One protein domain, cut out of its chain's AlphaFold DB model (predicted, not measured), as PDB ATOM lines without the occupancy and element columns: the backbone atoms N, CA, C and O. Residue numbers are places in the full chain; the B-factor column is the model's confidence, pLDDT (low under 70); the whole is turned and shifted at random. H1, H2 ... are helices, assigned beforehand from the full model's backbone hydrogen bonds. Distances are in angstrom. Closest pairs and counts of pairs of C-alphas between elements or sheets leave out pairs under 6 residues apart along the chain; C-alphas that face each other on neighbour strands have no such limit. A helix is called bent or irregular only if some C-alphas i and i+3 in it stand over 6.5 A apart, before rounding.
ATOM      1  N   ILE A   3      34.743  18.484 -46.606       43.03
ATOM      2  CA  ILE A   3      35.461  17.820 -45.501       43.03
ATOM      3  C   ILE A   3      36.195  18.849 -44.628       43.03
ATOM      4  O   ILE A   3      36.232  18.694 -43.413       43.03
ATOM      5  N   ASP A   4      36.671  19.947 -45.224       45.19
ATOM      6  CA  ASP A   4      37.292  21.064 -44.500       45.19
ATOM      7  C   ASP A   4      36.333  21.705 -43.478       45.19
ATOM      8  O   ASP A   4      36.780  22.262 -42.486       45.19
ATOM      9  N   ARG A   5      35.005  21.559 -43.645       49.66
ATOM     10  CA  ARG A   5      34.021  22.048 -42.664       49.66
ATOM     11  C   ARG A   5      33.907  21.185 -41.409       49.66
ATOM     12  O   ARG A   5      33.445  21.687 -40.390       49.66
ATOM     13  N   LEU A   6      34.371  19.931 -41.435       51.59
ATOM     14  CA  LEU A   6      34.504  19.126 -40.213       51.59
ATOM     15  C   LEU A   6      35.605  19.685 -39.300       51.59
ATOM     16  O   LEU A   6      35.466  19.588 -38.086       51.59
ATOM     17  N   LEU A   7      36.640  20.322 -39.866       49.12
ATOM     18  CA  LEU A   7      37.671  21.038 -39.100       49.12
ATOM     19  C   LEU A   7      37.096  22.280 -38.396       49.12
ATOM     20  O   LEU A   7      37.619  22.713 -37.381       49.12
ATOM     21  N   HIS A   8      35.979  22.830 -38.882       54.22
ATOM     22  CA  HIS A   8      35.298  23.962 -38.245       54.22
ATOM     23  C   HIS A   8      34.378  23.557 -37.079       54.22
ATOM     24  O   HIS A   8      33.797  24.431 -36.443       54.22
ATOM     25  N   LEU A   9      34.251  22.260 -36.752       53.06
ATOM     26  CA  LEU A   9      33.591  21.818 -35.511       53.06
ATOM     27  C   LEU A   9      34.367  22.234 -34.249       53.06
ATOM     28  O   LEU A   9      33.774  22.271 -33.172       53.06
ATOM     29  N   GLU A  10      35.660  22.526 -34.401       49.72
ATOM     30  CA  GLU A  10      36.571  23.018 -33.358       49.72
ATOM     31  C   GLU A  10      36.522  24.550 -33.208       49.72
ATOM     32  O   GLU A  10      37.078  25.094 -32.262       49.72
ATOM     33  N   MET A  11      35.878  25.275 -34.133       50.31
ATOM     34  CA  MET A  11      35.939  26.736 -34.139       50.31
ATOM     35  C   MET A  11      34.960  27.370 -33.146       50.31
ATOM     36  O   MET A  11      33.750  27.415 -33.380       50.31
ATOM     37  N   ASP A  12      35.519  27.967 -32.095       46.56
ATOM     38  CA  ASP A  12      34.899  29.057 -31.343       46.56
ATOM     39  C   ASP A  12      34.772  30.282 -32.266       46.56
ATOM     40  O   ASP A  12      35.702  31.067 -32.443       46.56
ATOM     41  N   VAL A  13      33.625  30.431 -32.925       49.09
ATOM     42  CA  VAL A  13      33.322  31.641 -33.698       49.09
ATOM     43  C   VAL A  13      32.932  32.748 -32.717       49.09
ATOM     44  O   VAL A  13      31.946  32.621 -31.998       49.09
ATOM     45  N   GLU A  14      33.675  33.850 -32.673       45.38
ATOM     46  CA  GLU A  14      33.277  35.020 -31.884       45.38
ATOM     47  C   GLU A  14      31.983  35.626 -32.458       45.38
ATOM     48  O   GLU A  14      31.912  35.983 -33.634       45.38
ATOM     49  N   GLY A  15      30.928  35.716 -31.643       56.53
ATOM     50  CA  GLY A  15      29.623  36.214 -32.077       56.53
ATOM     51  C   GLY A  15      28.564  36.150 -30.979       56.53
ATOM     52  O   GLY A  15      28.811  35.676 -29.870       56.53
ATOM     53  N   THR A  16      27.356  36.635 -31.273       59.91
ATOM     54  CA  THR A  16      26.228  36.509 -30.339       59.91
ATOM     55  C   THR A  16      25.767  35.048 -30.240       59.91
ATOM     56  O   THR A  16      25.904  34.272 -31.189       59.91
ATOM     57  N   ALA A  17      25.172  34.656 -29.105       61.50
ATOM     58  CA  ALA A  17      24.690  33.284 -28.873       61.50
ATOM     59  C   ALA A  17      23.756  32.759 -29.989       61.50
ATOM     60  O   ALA A  17      23.733  31.566 -30.299       61.50
ATOM     61  N   GLU A  18      23.013  33.657 -30.633       67.38
ATOM     62  CA  GLU A  18      22.083  33.347 -31.718       67.38
ATOM     63  C   GLU A  18      22.802  33.055 -33.050       67.38
ATOM     64  O   GLU A  18      22.483  32.083 -33.736       67.38
ATOM     65  N   GLN A  19      23.845  33.826 -33.382       66.31
ATOM     66  CA  GLN A  19      24.695  33.588 -34.558       66.31
ATOM     67  C   GLN A  19      25.493  32.287 -34.428       66.31
ATOM     68  O   GLN A  19      25.606  31.523 -35.389       66.31
ATOM     69  N   LEU A  20      25.983  32.003 -33.219       65.81
ATOM     70  CA  LEU A  20      26.634  30.742 -32.865       65.81
ATOM     71  C   LEU A  20      25.714  29.540 -33.095       65.81
ATOM     72  O   LEU A  20      26.107  28.557 -33.725       65.81
ATOM     73  N   THR A  21      24.467  29.633 -32.628       69.19
ATOM     74  CA  THR A  21      23.477  28.557 -32.777       69.19
ATOM     75  C   THR A  21      23.155  28.307 -34.251       69.19
ATOM     76  O   THR A  21      23.199  27.164 -34.703       69.19
ATOM     77  N   LYS A  22      22.944  29.373 -35.029       75.62
ATOM     78  CA  LYS A  22      22.643  29.285 -36.465       75.62
ATOM     79  C   LYS A  22      23.799  28.700 -37.283       75.62
ATOM     80  O   LYS A  22      23.582  27.882 -38.174       75.62
ATOM     81  N   THR A  23      25.033  29.090 -36.967       70.44
ATOM     82  CA  THR A  23      26.235  28.575 -37.646       70.44
ATOM     83  C   THR A  23      26.435  27.096 -37.331       70.44
ATOM     84  O   THR A  23      26.665  26.292 -38.232       70.44
ATOM     85  N   ARG A  24      26.255  26.712 -36.063       71.44
ATOM     86  CA  ARG A  24      26.302  25.317 -35.618       71.44
ATOM     87  C   ARG A  24      25.275  24.447 -36.340       71.44
ATOM     88  O   ARG A  24      25.616  23.352 -36.780       71.44
ATOM     89  N   GLU A  25      24.030  24.903 -36.437       77.81
ATOM     90  CA  GLU A  25      22.973  24.176 -37.146       77.81
ATOM     91  C   GLU A  25      23.301  24.019 -38.631       77.81
ATOM     92  O   GLU A  25      23.232  22.906 -39.143       77.81
ATOM     93  N   SER A  26      23.792  25.080 -39.280       79.12
ATOM     94  CA  SER A  26      24.223  25.021 -40.681       79.12
ATOM     95  C   SER A  26      25.347  24.005 -40.919       79.12
ATOM     96  O   SER A  26      25.292  23.268 -41.899       79.12
ATOM     97  N   VAL A  27      26.353  23.931 -40.038       77.00
ATOM     98  CA  VAL A  27      27.449  22.949 -40.162       77.00
ATOM     99  C   VAL A  27      26.928  21.521 -39.995       77.00
ATOM    100  O   VAL A  27      27.335  20.620 -40.727       77.00
ATOM    101  N   ILE A  28      26.016  21.297 -39.046       80.56
ATOM    102  CA  ILE A  28      25.411  19.976 -38.831       80.56
ATOM    103  C   ILE A  28      24.596  19.560 -40.054       80.56
ATOM    104  O   ILE A  28      24.720  18.419 -40.496       80.56
ATOM    105  N   ASP A  29      23.795  20.467 -40.604       82.38
ATOM    106  CA  ASP A  29      22.960  20.185 -41.769       82.38
ATOM    107  C   ASP A  29      23.816  19.884 -43.007       82.38
ATOM    108  O   ASP A  29      23.521  18.927 -43.722       82.38
ATOM    109  N   ASP A  30      24.939  20.585 -43.196       80.25
ATOM    110  CA  ASP A  30      25.916  20.266 -44.242       80.25
ATOM    111  C   ASP A  30      26.512  18.862 -44.065       80.25
ATOM    112  O   ASP A  30      26.596  18.096 -45.025       80.25
ATOM    113  N   VAL A  31      26.905  18.484 -42.842       79.44
ATOM    114  CA  VAL A  31      27.437  17.138 -42.557       79.44
ATOM    115  C   VAL A  31      26.382  16.067 -42.840       79.44
ATOM    116  O   VAL A  31      26.688  15.052 -43.468       79.44
ATOM    117  N   MET A  32      25.132  16.297 -42.436       81.12
ATOM    118  CA  MET A  32      24.019  15.383 -42.711       81.12
ATOM    119  C   MET A  32      23.703  15.299 -44.211       81.12
ATOM    120  O   MET A  32      23.383  14.224 -44.720       81.12
ATOM    121  N   LEU A  33      23.846  16.403 -44.941       81.31
ATOM    122  CA  LEU A  33      23.687  16.435 -46.389       81.31
ATOM    123  C   LEU A  33      24.806  15.639 -47.074       81.31
ATOM    124  O   LEU A  33      24.530  14.793 -47.922       81.31
ATOM    125  N   LEU A  34      26.059  15.800 -46.646       75.44
ATOM    126  CA  LEU A  34      27.183  15.010 -47.156       75.44
ATOM    127  C   LEU A  34      26.980  13.513 -46.922       75.44
ATOM    128  O   LEU A  34      27.259  12.709 -47.812       75.44
ATOM    129  N   MET A  35      26.432  13.128 -45.772       78.88
ATOM    130  CA  MET A  35      26.046  11.739 -45.516       78.88
ATOM    131  C   MET A  35      25.037  11.205 -46.527       78.88
ATOM    132  O   MET A  35      25.179  10.071 -46.979       78.88
ATOM    133  N   GLY A  36      24.038  12.016 -46.876       74.94
ATOM    134  CA  GLY A  36      23.013  11.654 -47.852       74.94
ATOM    135  C   GLY A  36      23.538  11.576 -49.288       74.94
ATOM    136  O   GLY A  36      23.146  10.672 -50.020       74.94
ATOM    137  N   TYR A  37      24.439  12.482 -49.685       70.19
ATOM    138  CA  TYR A  37      24.888  12.615 -51.079       70.19
ATOM    139  C   TYR A  37      26.180  11.861 -51.428       70.19
ATOM    140  O   TYR A  37      26.354  11.479 -52.582       70.19
ATOM    141  N   SER A  38      27.103  11.652 -50.480       60.53
ATOM    142  CA  SER A  38      28.475  11.186 -50.777       60.53
ATOM    143  C   SER A  38      28.844   9.798 -50.229       60.53
ATOM    144  O   SER A  38      30.021   9.492 -50.068       60.53
ATOM    145  N   TYR A  39      27.859   8.924 -49.978       66.25
ATOM    146  CA  TYR A  39      28.058   7.544 -49.481       66.25
ATOM    147  C   TYR A  39      28.915   7.441 -48.201       66.25
ATOM    148  O   TYR A  39      29.468   6.383 -47.888       66.25
ATOM    149  N   LEU A  40      29.043   8.530 -47.435       77.81
ATOM    150  CA  LEU A  40      29.839   8.533 -46.214       77.81
ATOM    151  C   LEU A  40      29.154   7.677 -45.148       77.81
ATOM    152  O   LEU A  40      27.996   7.888 -44.792       77.81
ATOM    153  N   CYS A  41      29.896   6.708 -44.611       85.56
ATOM    154  CA  CYS A  41      29.376   5.801 -43.598       85.56
ATOM    155  C   CYS A  41      29.024   6.569 -42.305       85.56
ATOM    156  O   CYS A  41      29.924   7.151 -41.686       85.56
ATOM    157  N   PRO A  42      27.766   6.501 -41.818       87.50
ATOM    158  CA  PRO A  42      27.349   7.137 -40.568       87.50
ATOM    159  C   PRO A  42      28.233   6.771 -39.372       87.50
ATOM    160  O   PRO A  42      28.572   7.625 -38.560       87.50
ATOM    161  N   ASN A  43      28.661   5.509 -39.286       90.19
ATOM    162  CA  ASN A  43      29.509   5.042 -38.189       90.19
ATOM    163  C   ASN A  43      30.898   5.687 -38.232       90.19
ATOM    164  O   ASN A  43      31.476   5.952 -37.181       90.19
ATOM    165  N   ARG A  44      31.427   5.975 -39.431       86.75
ATOM    166  CA  ARG A  44      32.719   6.652 -39.583       86.75
ATOM    167  C   ARG A  44      32.636   8.105 -39.131       86.75
ATOM    168  O   ARG A  44      33.572   8.581 -38.505       86.75
ATOM    169  N   ILE A  45      31.518   8.776 -39.392       87.75
ATOM    170  CA  ILE A  45      31.284  10.153 -38.937       87.75
ATOM    171  C   ILE A  45      31.125  10.211 -37.424       87.75
ATOM    172  O   ILE A  45      31.758  11.050 -36.795       87.75
ATOM    173  N   ILE A  46      30.367   9.285 -36.826       90.44
ATOM    174  CA  ILE A  46      30.273   9.176 -35.362       90.44
ATOM    175  C   ILE A  46      31.662   8.940 -34.757       90.44
ATOM    176  O   ILE A  46      32.018   9.605 -33.791       90.44
ATOM    177  N   ALA A  47      32.458   8.034 -35.334       89.19
ATOM    178  CA  ALA A  47      33.805   7.758 -34.846       89.19
ATOM    179  C   ALA A  47      34.707   9.000 -34.916       89.19
ATOM    180  O   ALA A  47      35.308   9.365 -33.914       89.19
ATOM    181  N   MET A  48      34.725   9.699 -36.057       87.12
ATOM    182  CA  MET A  48      35.485  10.946 -36.210       87.12
ATOM    183  C   MET A  48      35.011  12.032 -35.239       87.12
ATOM    184  O   MET A  48      35.833  12.718 -34.649       87.12
ATOM    185  N   ALA A  49      33.699  12.171 -35.033       88.38
ATOM    186  CA  ALA A  49      33.147  13.129 -34.083       88.38
ATOM    187  C   ALA A  49      33.596  12.830 -32.641       88.38
ATOM    188  O   ALA A  49      33.921  13.756 -31.904       88.38
ATOM    189  N   ILE A  50      33.656  11.552 -32.246       89.38
ATOM    190  CA  ILE A  50      34.179  11.136 -30.936       89.38
ATOM    191  C   ILE A  50      35.695  11.369 -30.843       89.38
ATOM    192  O   ILE A  50      36.160  11.836 -29.809       89.38
ATOM    193  N   ASP A  51      36.461  11.111 -31.907       86.31
ATOM    194  CA  ASP A  51      37.912  11.357 -31.931       86.31
ATOM    195  C   ASP A  51      38.247  12.856 -31.818       86.31
ATOM    196  O   ASP A  51      39.191  13.229 -31.123       86.31
ATOM    197  N   ILE A  52      37.476  13.728 -32.479       83.25
ATOM    198  CA  ILE A  52      37.614  15.189 -32.354       83.25
ATOM    199  C   ILE A  52      37.203  15.624 -30.941       83.25
ATOM    200  O   ILE A  52      37.925  16.375 -30.294       83.25
ATOM    201  N   TYR A  53      36.089  15.095 -30.420       86.19
ATOM    202  CA  TYR A  53      35.647  15.352 -29.046       86.19
ATOM    203  C   TYR A  53      36.721  14.999 -28.010       86.19
ATOM    204  O   TYR A  53      36.946  15.748 -27.064       86.19
ATOM    205  N   GLU A  54      37.394  13.863 -28.200       86.19
ATOM    206  CA  GLU A  54      38.510  13.427 -27.366       86.19
ATOM    207  C   GLU A  54      39.652  14.449 -27.379       86.19
ATOM    208  O   GLU A  54      40.145  14.806 -26.314       86.19
ATOM    209  N   ARG A  55      40.063  14.930 -28.561       82.62
ATOM    210  CA  ARG A  55      41.153  15.915 -28.688       82.62
ATOM    211  C   ARG A  55      40.831  17.212 -27.963       82.62
ATOM    212  O   ARG A  55      41.640  17.651 -27.155       82.62
ATOM    213  N   ILE A  56      39.628  17.747 -28.166       79.62
ATOM    214  CA  ILE A  56      39.186  18.989 -27.520       79.62
ATOM    215  C   ILE A  56      39.216  18.851 -25.992       79.62
ATOM    216  O   ILE A  56      39.732  19.727 -25.312       79.62
ATOM    217  N   ILE A  57      38.745  17.725 -25.435       79.31
ATOM    218  CA  ILE A  57      38.795  17.485 -23.978       79.31
ATOM    219  C   ILE A  57      40.230  17.463 -23.432       79.31
ATOM    220  O   ILE A  57      40.443  17.828 -22.278       79.31
ATOM    221  N   ILE A  58      41.201  16.975 -24.211       76.00
ATOM    222  CA  ILE A  58      42.608  16.920 -23.786       76.00
ATOM    223  C   ILE A  58      43.263  18.302 -23.886       76.00
ATOM    224  O   ILE A  58      44.077  18.650 -23.032       76.00
ATOM    225  N   GLU A  59      42.962  19.044 -24.951       72.88
ATOM    226  CA  GLU A  59      43.649  20.286 -25.315       72.88
ATOM    227  C   GLU A  59      43.065  21.522 -24.610       72.88
ATOM    228  O   GLU A  59      43.818  22.431 -24.254       72.88
ATOM    229  N   GLU A  60      41.756  21.560 -24.343       62.47
ATOM    230  CA  GLU A  60      41.114  22.691 -23.670       62.47
ATOM    231  C   GLU A  60      41.172  22.558 -22.139       62.47
ATOM    232  O   GLU A  60      40.535  21.701 -21.527       62.47
ATOM    233  N   ALA A  61      41.911  23.466 -21.494       49.28
ATOM    234  CA  ALA A  61      42.015  23.556 -20.035       49.28
ATOM    235  C   ALA A  61      40.745  24.114 -19.353       49.28
ATOM    236  O   ALA A  61      40.625  24.038 -18.127       49.28
ATOM    237  N   GLU A  62      39.797  24.674 -20.115       49.69
ATOM    238  CA  GLU A  62      38.574  25.274 -19.578       49.69
ATOM    239  C   GLU A  62      37.337  24.372 -19.784       49.69
ATOM    240  O   GLU A  62      36.800  24.282 -20.887       49.69
ATOM    241  N   PRO A  63      36.781  23.761 -18.719       50.00
ATOM    242  CA  PRO A  63      35.612  22.873 -18.805       50.00
ATOM    243  C   PRO A  63      34.291  23.583 -19.169       50.00
ATOM    244  O   PRO A  63      33.240  22.939 -19.260       50.00
ATOM    245  N   SER A  64      34.312  24.909 -19.334       50.16
ATOM    246  CA  SER A  64      33.140  25.758 -19.576       50.16
ATOM    247  C   SER A  64      32.629  25.673 -21.020       50.16
ATOM    248  O   SER A  64      31.424  25.815 -21.246       50.16
ATOM    249  N   LYS A  65      33.496  25.355 -21.988       57.97
ATOM    250  CA  LYS A  65      33.161  25.299 -23.417       57.97
ATOM    251  C   LYS A  65      33.075  23.865 -23.926       57.97
ATOM    252  O   LYS A  65      33.783  23.445 -24.826       57.97
ATOM    253  N   LYS A  66      32.150  23.069 -23.373       65.06
ATOM    254  CA  LYS A  66      31.855  21.748 -23.963       65.06
ATOM    255  C   LYS A  66      31.556  21.931 -25.461       65.06
ATOM    256  O   LYS A  66      30.681  22.747 -25.757       65.06
ATOM    257  N   PRO A  67      32.173  21.166 -26.382       74.50
ATOM    258  CA  PRO A  67      32.087  21.405 -27.827       74.50
ATOM    259  C   PRO A  67      30.667  21.150 -28.347       74.50
ATOM    260  O   PRO A  67      30.284  20.047 -28.749       74.50
ATOM    261  N   GLN A  68      29.841  22.196 -28.287       76.31
ATOM    262  CA  GLN A  68      28.392  22.113 -28.463       76.31
ATOM    263  C   GLN A  68      28.000  21.622 -29.856       76.31
ATOM    264  O   GLN A  68      26.983  20.942 -30.000       76.31
ATOM    265  N   ALA A  69      28.802  21.944 -30.875       74.75
ATOM    266  CA  ALA A  69      28.570  21.513 -32.248       74.75
ATOM    267  C   ALA A  69      28.700  19.995 -32.398       74.75
ATOM    268  O   ALA A  69      27.802  19.351 -32.941       74.75
ATOM    269  N   ILE A  70      29.746  19.409 -31.814       83.50
ATOM    270  CA  ILE A  70      29.964  17.960 -31.830       83.50
ATOM    271  C   ILE A  70      28.861  17.246 -31.053       83.50
ATOM    272  O   ILE A  70      28.273  16.281 -31.543       83.50
ATOM    273  N   LEU A  71      28.518  17.749 -29.864       86.50
ATOM    274  CA  LEU A  71      27.439  17.170 -29.063       86.50
ATOM    275  C   LEU A  71      26.099  17.211 -29.805       86.50
ATOM    276  O   LEU A  71      25.304  16.279 -29.710       86.50
ATOM    277  N   ALA A  72      25.830  18.278 -30.551       83.94
ATOM    278  CA  ALA A  72      24.615  18.410 -31.340       83.94
ATOM    279  C   ALA A  72      24.597  17.515 -32.582       83.94
ATOM    280  O   ALA A  72      23.552  16.941 -32.881       83.94
ATOM    281  N   LEU A  73      25.741  17.328 -33.245       86.19
ATOM    282  CA  LEU A  73      25.889  16.341 -34.311       86.19
ATOM    283  C   LEU A  73      25.620  14.926 -33.780       86.19
ATOM    284  O   LEU A  73      24.811  14.198 -34.348       86.19
ATOM    285  N   LEU A  74      26.229  14.549 -32.651       90.25
ATOM    286  CA  LEU A  74      26.023  13.233 -32.035       90.25
ATOM    287  C   LEU A  74      24.554  12.990 -31.651       90.25
ATOM    288  O   LEU A  74      24.066  11.872 -31.804       90.25
ATOM    289  N   ARG A  75      23.820  14.033 -31.236       91.00
ATOM    290  CA  ARG A  75      22.371  13.959 -30.955       91.00
ATOM    291  C   ARG A  75      21.505  13.675 -32.185       91.00
ATOM    292  O   ARG A  75      20.369  13.245 -32.009       91.00
ATOM    293  N   ARG A  76      22.000  13.890 -33.411       89.75
ATOM    294  CA  ARG A  76      21.275  13.510 -34.641       89.75
ATOM    295  C   ARG A  76      21.251  11.997 -34.860       89.75
ATOM    296  O   ARG A  76      20.422  11.504 -35.621       89.75
ATOM    297  N   PHE A  77      22.132  11.252 -34.195       91.00
ATOM    298  CA  PHE A  77      22.179   9.799 -34.268       91.00
ATOM    299  C   PHE A  77      21.412   9.155 -33.114       91.00
ATOM    300  O   PHE A  77      21.347   9.676 -32.004       91.00
ATOM    301  N   SER A  78      20.865   7.961 -33.355       93.81
ATOM    302  CA  SER A  78      20.265   7.163 -32.284       93.81
ATOM    303  C   SER A  78      21.310   6.841 -31.211       93.81
ATOM    304  O   SER A  78      22.401   6.369 -31.552       93.81
ATOM    305  N   ARG A  79      20.937   6.976 -29.935       94.56
ATOM    306  CA  ARG A  79      21.787   6.636 -28.780       94.56
ATOM    307  C   ARG A  79      22.404   5.236 -28.879       94.56
ATOM    308  O   ARG A  79      23.584   5.073 -28.586       94.56
ATOM    309  N   ASP A  80      21.640   4.240 -29.331       94.31
ATOM    310  CA  ASP A  80      22.122   2.864 -29.553       94.31
ATOM    311  C   ASP A  80      23.322   2.826 -30.518       94.31
ATOM    312  O   ASP A  80      24.379   2.287 -30.192       94.31
ATOM    313  N   ARG A  81      23.203   3.482 -31.678       93.94
ATOM    314  CA  ARG A  81      24.281   3.547 -32.675       93.94
ATOM    315  C   ARG A  81      25.524   4.253 -32.137       93.94
ATOM    316  O   ARG A  81      26.623   3.733 -32.314       93.94
ATOM    317  N   VAL A  82      25.360   5.393 -31.463       95.06
ATOM    318  CA  VAL A  82      26.489   6.127 -30.860       95.06
ATOM    319  C   VAL A  82      27.191   5.261 -29.816       95.06
ATOM    320  O   VAL A  82      28.415   5.175 -29.809       95.06
ATOM    321  N   SER A  83      26.423   4.539 -29.000       95.12
ATOM    322  CA  SER A  83      26.958   3.654 -27.963       95.12
ATOM    323  C   SER A  83      27.749   2.483 -28.542       95.12
ATOM    324  O   SER A  83      28.822   2.166 -28.034       95.12
ATOM    325  N   LYS A  84      27.276   1.867 -29.633       93.25
ATOM    326  CA  LYS A  84      28.005   0.798 -30.338       93.25
ATOM    327  C   LYS A  84      29.328   1.292 -30.916       93.25
ATOM    328  O   LYS A  84      30.343   0.618 -30.760       93.25
ATOM    329  N   VAL A  85      29.333   2.472 -31.540       92.81
ATOM    330  CA  VAL A  85      30.565   3.068 -32.081       92.81
ATOM    331  C   VAL A  85      31.533   3.436 -30.956       92.81
ATOM    332  O   VAL A  85      32.699   3.069 -31.035       92.81
ATOM    333  N   ALA A  86      31.058   4.068 -29.879       92.19
ATOM    334  CA  ALA A  86      31.885   4.376 -28.711       92.19
ATOM    335  C   ALA A  86      32.500   3.104 -28.102       92.19
ATOM    336  O   ALA A  86      33.695   3.055 -27.833       92.19
ATOM    337  N   SER A  87      31.708   2.036 -27.973       91.62
ATOM    338  CA  SER A  87      32.194   0.735 -27.495       91.62
ATOM    339  C   SER A  87      33.284   0.170 -28.400       91.62
ATOM    340  O   SER A  87      34.293  -0.327 -27.908       91.62
ATOM    341  N   PHE A  88      33.102   0.258 -29.721       89.56
ATOM    342  CA  PHE A  88      34.087  -0.201 -30.697       89.56
ATOM    343  C   PHE A  88      35.412   0.565 -30.580       89.56
ATOM    344  O   PHE A  88      36.466  -0.057 -30.630       89.56
ATOM    345  N   LEU A  89      35.370   1.881 -30.350       88.00
ATOM    346  CA  LEU A  89      36.575   2.701 -30.170       88.00
ATOM    347  C   LEU A  89      37.368   2.346 -28.904       88.00
ATOM    348  O   LEU A  89      38.586   2.460 -28.907       88.00
ATOM    349  N   LEU A  90      36.702   1.879 -27.840       86.38
ATOM    350  CA  LEU A  90      37.369   1.446 -26.604       86.38
ATOM    351  C   LEU A  90      38.102   0.105 -26.734       86.38
ATOM    352  O   LEU A  90      38.887  -0.259 -25.851       86.38
ATOM    353  N   HIS A  91      37.856  -0.644 -27.810       80.69
ATOM    354  CA  HIS A  91      38.632  -1.839 -28.090       80.69
ATOM    355  C   HIS A  91      39.972  -1.413 -28.684       80.69
ATOM    356  O   HIS A  91      39.985  -0.675 -29.670       80.69
ATOM    357  N   PRO A  92      41.110  -1.880 -28.138       60.75
ATOM    358  CA  PRO A  92      42.381  -1.685 -28.802       60.75
ATOM    359  C   PRO A  92      42.273  -2.365 -30.163       60.75
ATOM    360  O   PRO A  92      42.232  -3.595 -30.253       60.75
ATOM    361  N   ALA A 114      43.899   6.313 -22.719       77.81
ATOM    362  CA  ALA A 114      43.149   6.649 -21.500       77.81
ATOM    363  C   ALA A 114      42.142   7.789 -21.731       77.81
ATOM    364  O   ALA A 114      41.030   7.759 -21.210       77.81
ATOM    365  N   SER A 115      42.491   8.737 -22.597       83.06
ATOM    366  CA  SER A 115      41.618   9.828 -23.021       83.06
ATOM    367  C   SER A 115      40.351   9.369 -23.750       83.06
ATOM    368  O   SER A 115      39.308   9.984 -23.553       83.06
ATOM    369  N   GLN A 116      40.360   8.250 -24.488       88.06
ATOM    370  CA  GLN A 116      39.134   7.698 -25.089       88.06
ATOM    371  C   GLN A 116      38.136   7.212 -24.034       88.06
ATOM    372  O   GLN A 116      36.923   7.347 -24.217       88.06
ATOM    373  N   PHE A 117      38.627   6.682 -22.907       90.25
ATOM    374  CA  PHE A 117      37.772   6.300 -21.782       90.25
ATOM    375  C   PHE A 117      37.155   7.533 -21.129       90.25
ATOM    376  O   PHE A 117      35.959   7.522 -20.854       90.25
ATOM    377  N   VAL A 118      37.926   8.610 -20.951       89.44
ATOM    378  CA  VAL A 118      37.433   9.892 -20.414       89.44
ATOM    379  C   VAL A 118      36.407  10.533 -21.353       89.44
ATOM    380  O   VAL A 118      35.330  10.930 -20.908       89.44
ATOM    381  N   ALA A 119      36.681  10.565 -22.658       90.00
ATOM    382  CA  ALA A 119      35.749  11.067 -23.665       90.00
ATOM    383  C   ALA A 119      34.436  10.268 -23.659       90.00
ATOM    384  O   ALA A 119      33.350  10.847 -23.593       90.00
ATOM    385  N   THR A 120      34.521   8.934 -23.643       92.62
ATOM    386  CA  THR A 120      33.335   8.065 -23.582       92.62
ATOM    387  C   THR A 120      32.571   8.239 -22.272       92.62
ATOM    388  O   THR A 120      31.343   8.324 -22.295       92.62
ATOM    389  N   ALA A 121      33.271   8.349 -21.141       92.38
ATOM    390  CA  ALA A 121      32.677   8.622 -19.837       92.38
ATOM    391  C   ALA A 121      31.894   9.944 -19.847       92.38
ATOM    392  O   ALA A 121      30.733   9.979 -19.446       92.38
ATOM    393  N   SER A 122      32.475  11.010 -20.404       91.88
ATOM    394  CA  SER A 122      31.799  12.304 -20.536       91.88
ATOM    395  C   SER A 122      30.529  12.199 -21.392       91.88
ATOM    396  O   SER A 122      29.473  12.721 -21.026       91.88
ATOM    397  N   LEU A 123      30.577  11.453 -22.503       93.44
ATOM    398  CA  LEU A 123      29.401  11.209 -23.348       93.44
ATOM    399  C   LEU A 123      28.320  10.362 -22.647       93.44
ATOM    400  O   LEU A 123      27.130  10.557 -22.919       93.44
ATOM    401  N   ILE A 124      28.703   9.459 -21.735       94.19
ATOM    402  CA  ILE A 124      27.775   8.723 -20.860       94.19
ATOM    403  C   ILE A 124      27.086   9.693 -19.894       94.19
ATOM    404  O   ILE A 124      25.856   9.693 -19.820       94.19
ATOM    405  N   SER A 125      27.840  10.562 -19.214       91.06
ATOM    406  CA  SER A 125      27.285  11.566 -18.291       91.06
ATOM    407  C   SER A 125      26.365  12.570 -18.988       91.06
ATOM    408  O   SER A 125      25.400  13.053 -18.402       91.06
ATOM    409  N   LEU A 126      26.618  12.857 -20.269       90.75
ATOM    410  CA  LEU A 126      25.757  13.683 -21.122       90.75
ATOM    411  C   LEU A 126      24.556  12.925 -21.715       90.75
ATOM    412  O   LEU A 126      23.803  13.499 -22.504       90.75
ATOM    413  N   ASN A 127      24.367  11.652 -21.350       92.25
ATOM    414  CA  ASN A 127      23.287  10.777 -21.813       92.25
ATOM    415  C   ASN A 127      23.258  10.553 -23.343       92.25
ATOM    416  O   ASN A 127      22.231  10.164 -23.901       92.25
ATOM    417  N   LEU A 128      24.387  10.770 -24.032       92.75
ATOM    418  CA  LEU A 128      24.553  10.491 -25.467       92.75
ATOM    419  C   LEU A 128      24.971   9.045 -25.730       92.75
ATOM    420  O   LEU A 128      24.694   8.498 -26.797       92.75
ATOM    421  N   VAL A 129      25.609   8.426 -24.740       95.31
ATOM    422  CA  VAL A 129      26.035   7.029 -24.754       95.31
ATOM    423  C   VAL A 129      25.311   6.272 -23.639       95.31
ATOM    424  O   VAL A 129      25.036   6.795 -22.558       95.31
ATOM    425  N   ASP A 130      24.899   5.040 -23.916       95.06
ATOM    426  CA  ASP A 130      24.326   4.123 -22.938       95.06
ATOM    427  C   ASP A 130      25.432   3.340 -22.230       95.06
ATOM    428  O   ASP A 130      26.107   2.499 -22.829       95.06
ATOM    429  N   LEU A 131      25.565   3.589 -20.927       94.25
ATOM    430  CA  LEU A 131      26.484   2.879 -20.046       94.25
ATOM    431  C   LEU A 131      26.303   1.360 -20.125       94.25
ATOM    432  O   LEU A 131      27.292   0.632 -20.183       94.25
ATOM    433  N   ARG A 132      25.060   0.866 -20.114       92.62
ATOM    434  CA  ARG A 132      24.792  -0.581 -20.082       92.62
ATOM    435  C   ARG A 132      25.262  -1.252 -21.360       92.62
ATOM    436  O   ARG A 132      25.777  -2.365 -21.313       92.62
ATOM    437  N   MET A 133      25.093  -0.556 -22.480       92.88
ATOM    438  CA  MET A 133      25.554  -1.012 -23.777       92.88
ATOM    439  C   MET A 133      27.076  -1.029 -23.834       92.88
ATOM    440  O   MET A 133      27.653  -2.066 -24.129       92.88
ATOM    441  N   VAL A 134      27.739   0.072 -23.468       92.56
ATOM    442  CA  VAL A 134      29.209   0.105 -23.446       92.56
ATOM    443  C   VAL A 134      29.763  -0.997 -22.553       92.56
ATOM    444  O   VAL A 134      30.624  -1.767 -22.969       92.56
ATOM    445  N   TRP A 135      29.206  -1.145 -21.354       91.75
ATOM    446  CA  TRP A 135      29.632  -2.158 -20.400       91.75
ATOM    447  C   TRP A 135      29.518  -3.595 -20.925       91.75
ATOM    448  O   TRP A 135      30.380  -4.421 -20.607       91.75
ATOM    449  N   SER A 136      28.470  -3.905 -21.695       91.00
ATOM    450  CA  SER A 136      28.245  -5.250 -22.232       91.00
ATOM    451  C   SER A 136      29.161  -5.587 -23.409       91.00
ATOM    452  O   SER A 136      29.497  -6.758 -23.576       91.00
ATOM    453  N   TYR A 137      29.592  -4.582 -24.176       89.75
ATOM    454  CA  TYR A 137      30.526  -4.761 -25.287       89.75
ATOM    455  C   TYR A 137      31.996  -4.780 -24.862       89.75
ATOM    456  O   TYR A 137      32.807  -5.281 -25.626       89.75
TER     457      TYR A 137
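What this domain is: This is residues 3 to 92 and 114 to 137 of the 237 residues of the protein "Hypothetical protein" of Symbiodinium microadriaticum (UniProt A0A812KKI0). H2 and H3, two long helices joined at one end by a tight link, open as a V, and short H4 fills the space between them, with H1 near all three. H5 and H6, side by side and running opposite ways, cross another side of H3, and H7 packs on H5. Residues 14 to 19, of which 17 to 19 belong to H2, and residues 59 to 64 stick out. The printed part has 114 residues with seven named helices, H1 to H7 in chain order, and no named strand; the class is all helix. It is compact, with a radius of gyration of the C-alphas of 14.0 A and spans of 41 by 37 by 21 A.

Where its parts are: H1 is residues 7 to 10, beginning at C-alpha 7 (37.671, 21.038, -39.100); it is neither bent nor irregular, but only just, as C-alphas 7 and 10 are 6.2 A apart. H2, residues 17 to 37, is 30.3 A long. H3, residues 42 to 59, is 25.9 A long and begins at C-alpha 42 (27.349, 7.137, -40.568). H4 is residues 68 to 75, 10.4 A, and H5 is residues 79 to 89, 15.4 A. After the cut come H6, residues 114 to 125, 16.9 A, and H7, residues 131 to 137, 10.1 A, which ends at C-alpha 137 (30.526, -4.761, -25.287).

How they stand to each other: H3 is the hub, touching H4, H5 and H6. H3 and H4 form a helical hairpin at a shallow tilt of 32 degrees, opposite ways, with the closest C-alphas, Ala 49 and Ile 70, 6.2 A apart. H3 touches H5 with residues 43 to 50 alone, at a steep tilt of 67 degrees; the closest C-alphas, Ala 47 and Val 85, are 6.3 A apart. H3 touches H6 at 73 degrees, only just about perpendicular, with the C-alphas of Glu 54 and Ala 119 closest at 5.2 A. H5 and H6 are close but not clearly touching, at a shallow tilt of 11 degrees. H7 touches H5, Val 134 to Ser 87, closest C-alphas 5.1 A apart. H2 touches H4 with residues 24 to 28 alone, the closest C-alphas, Arg 24 and Ala 69, being 5.6 A apart. H1 is close to but not clearly touching H4, with the C-alphas of Leu 9 and Ala 69 closest at 6.0 A. In H2 to H7 every O i to N i+4 pair is within hydrogen-bond range; H1 is too short for such a pair, and its 1 O i to N i+3 pair is not within range.

The domain as a whole: The C-alphas of Gly 15 and Ser 136, the two farthest apart, are 42.6 A apart. Residues 93 to 113 are not printed, and C-alphas 92 and 114 are 11.1 A apart across the cut. Of the links that are printed whole, none is long. Mean pLDDT of the printed part is 78.3; 29 residues are under 70, namely 3 to 21, 38 to 39, 60 to 66 and 92.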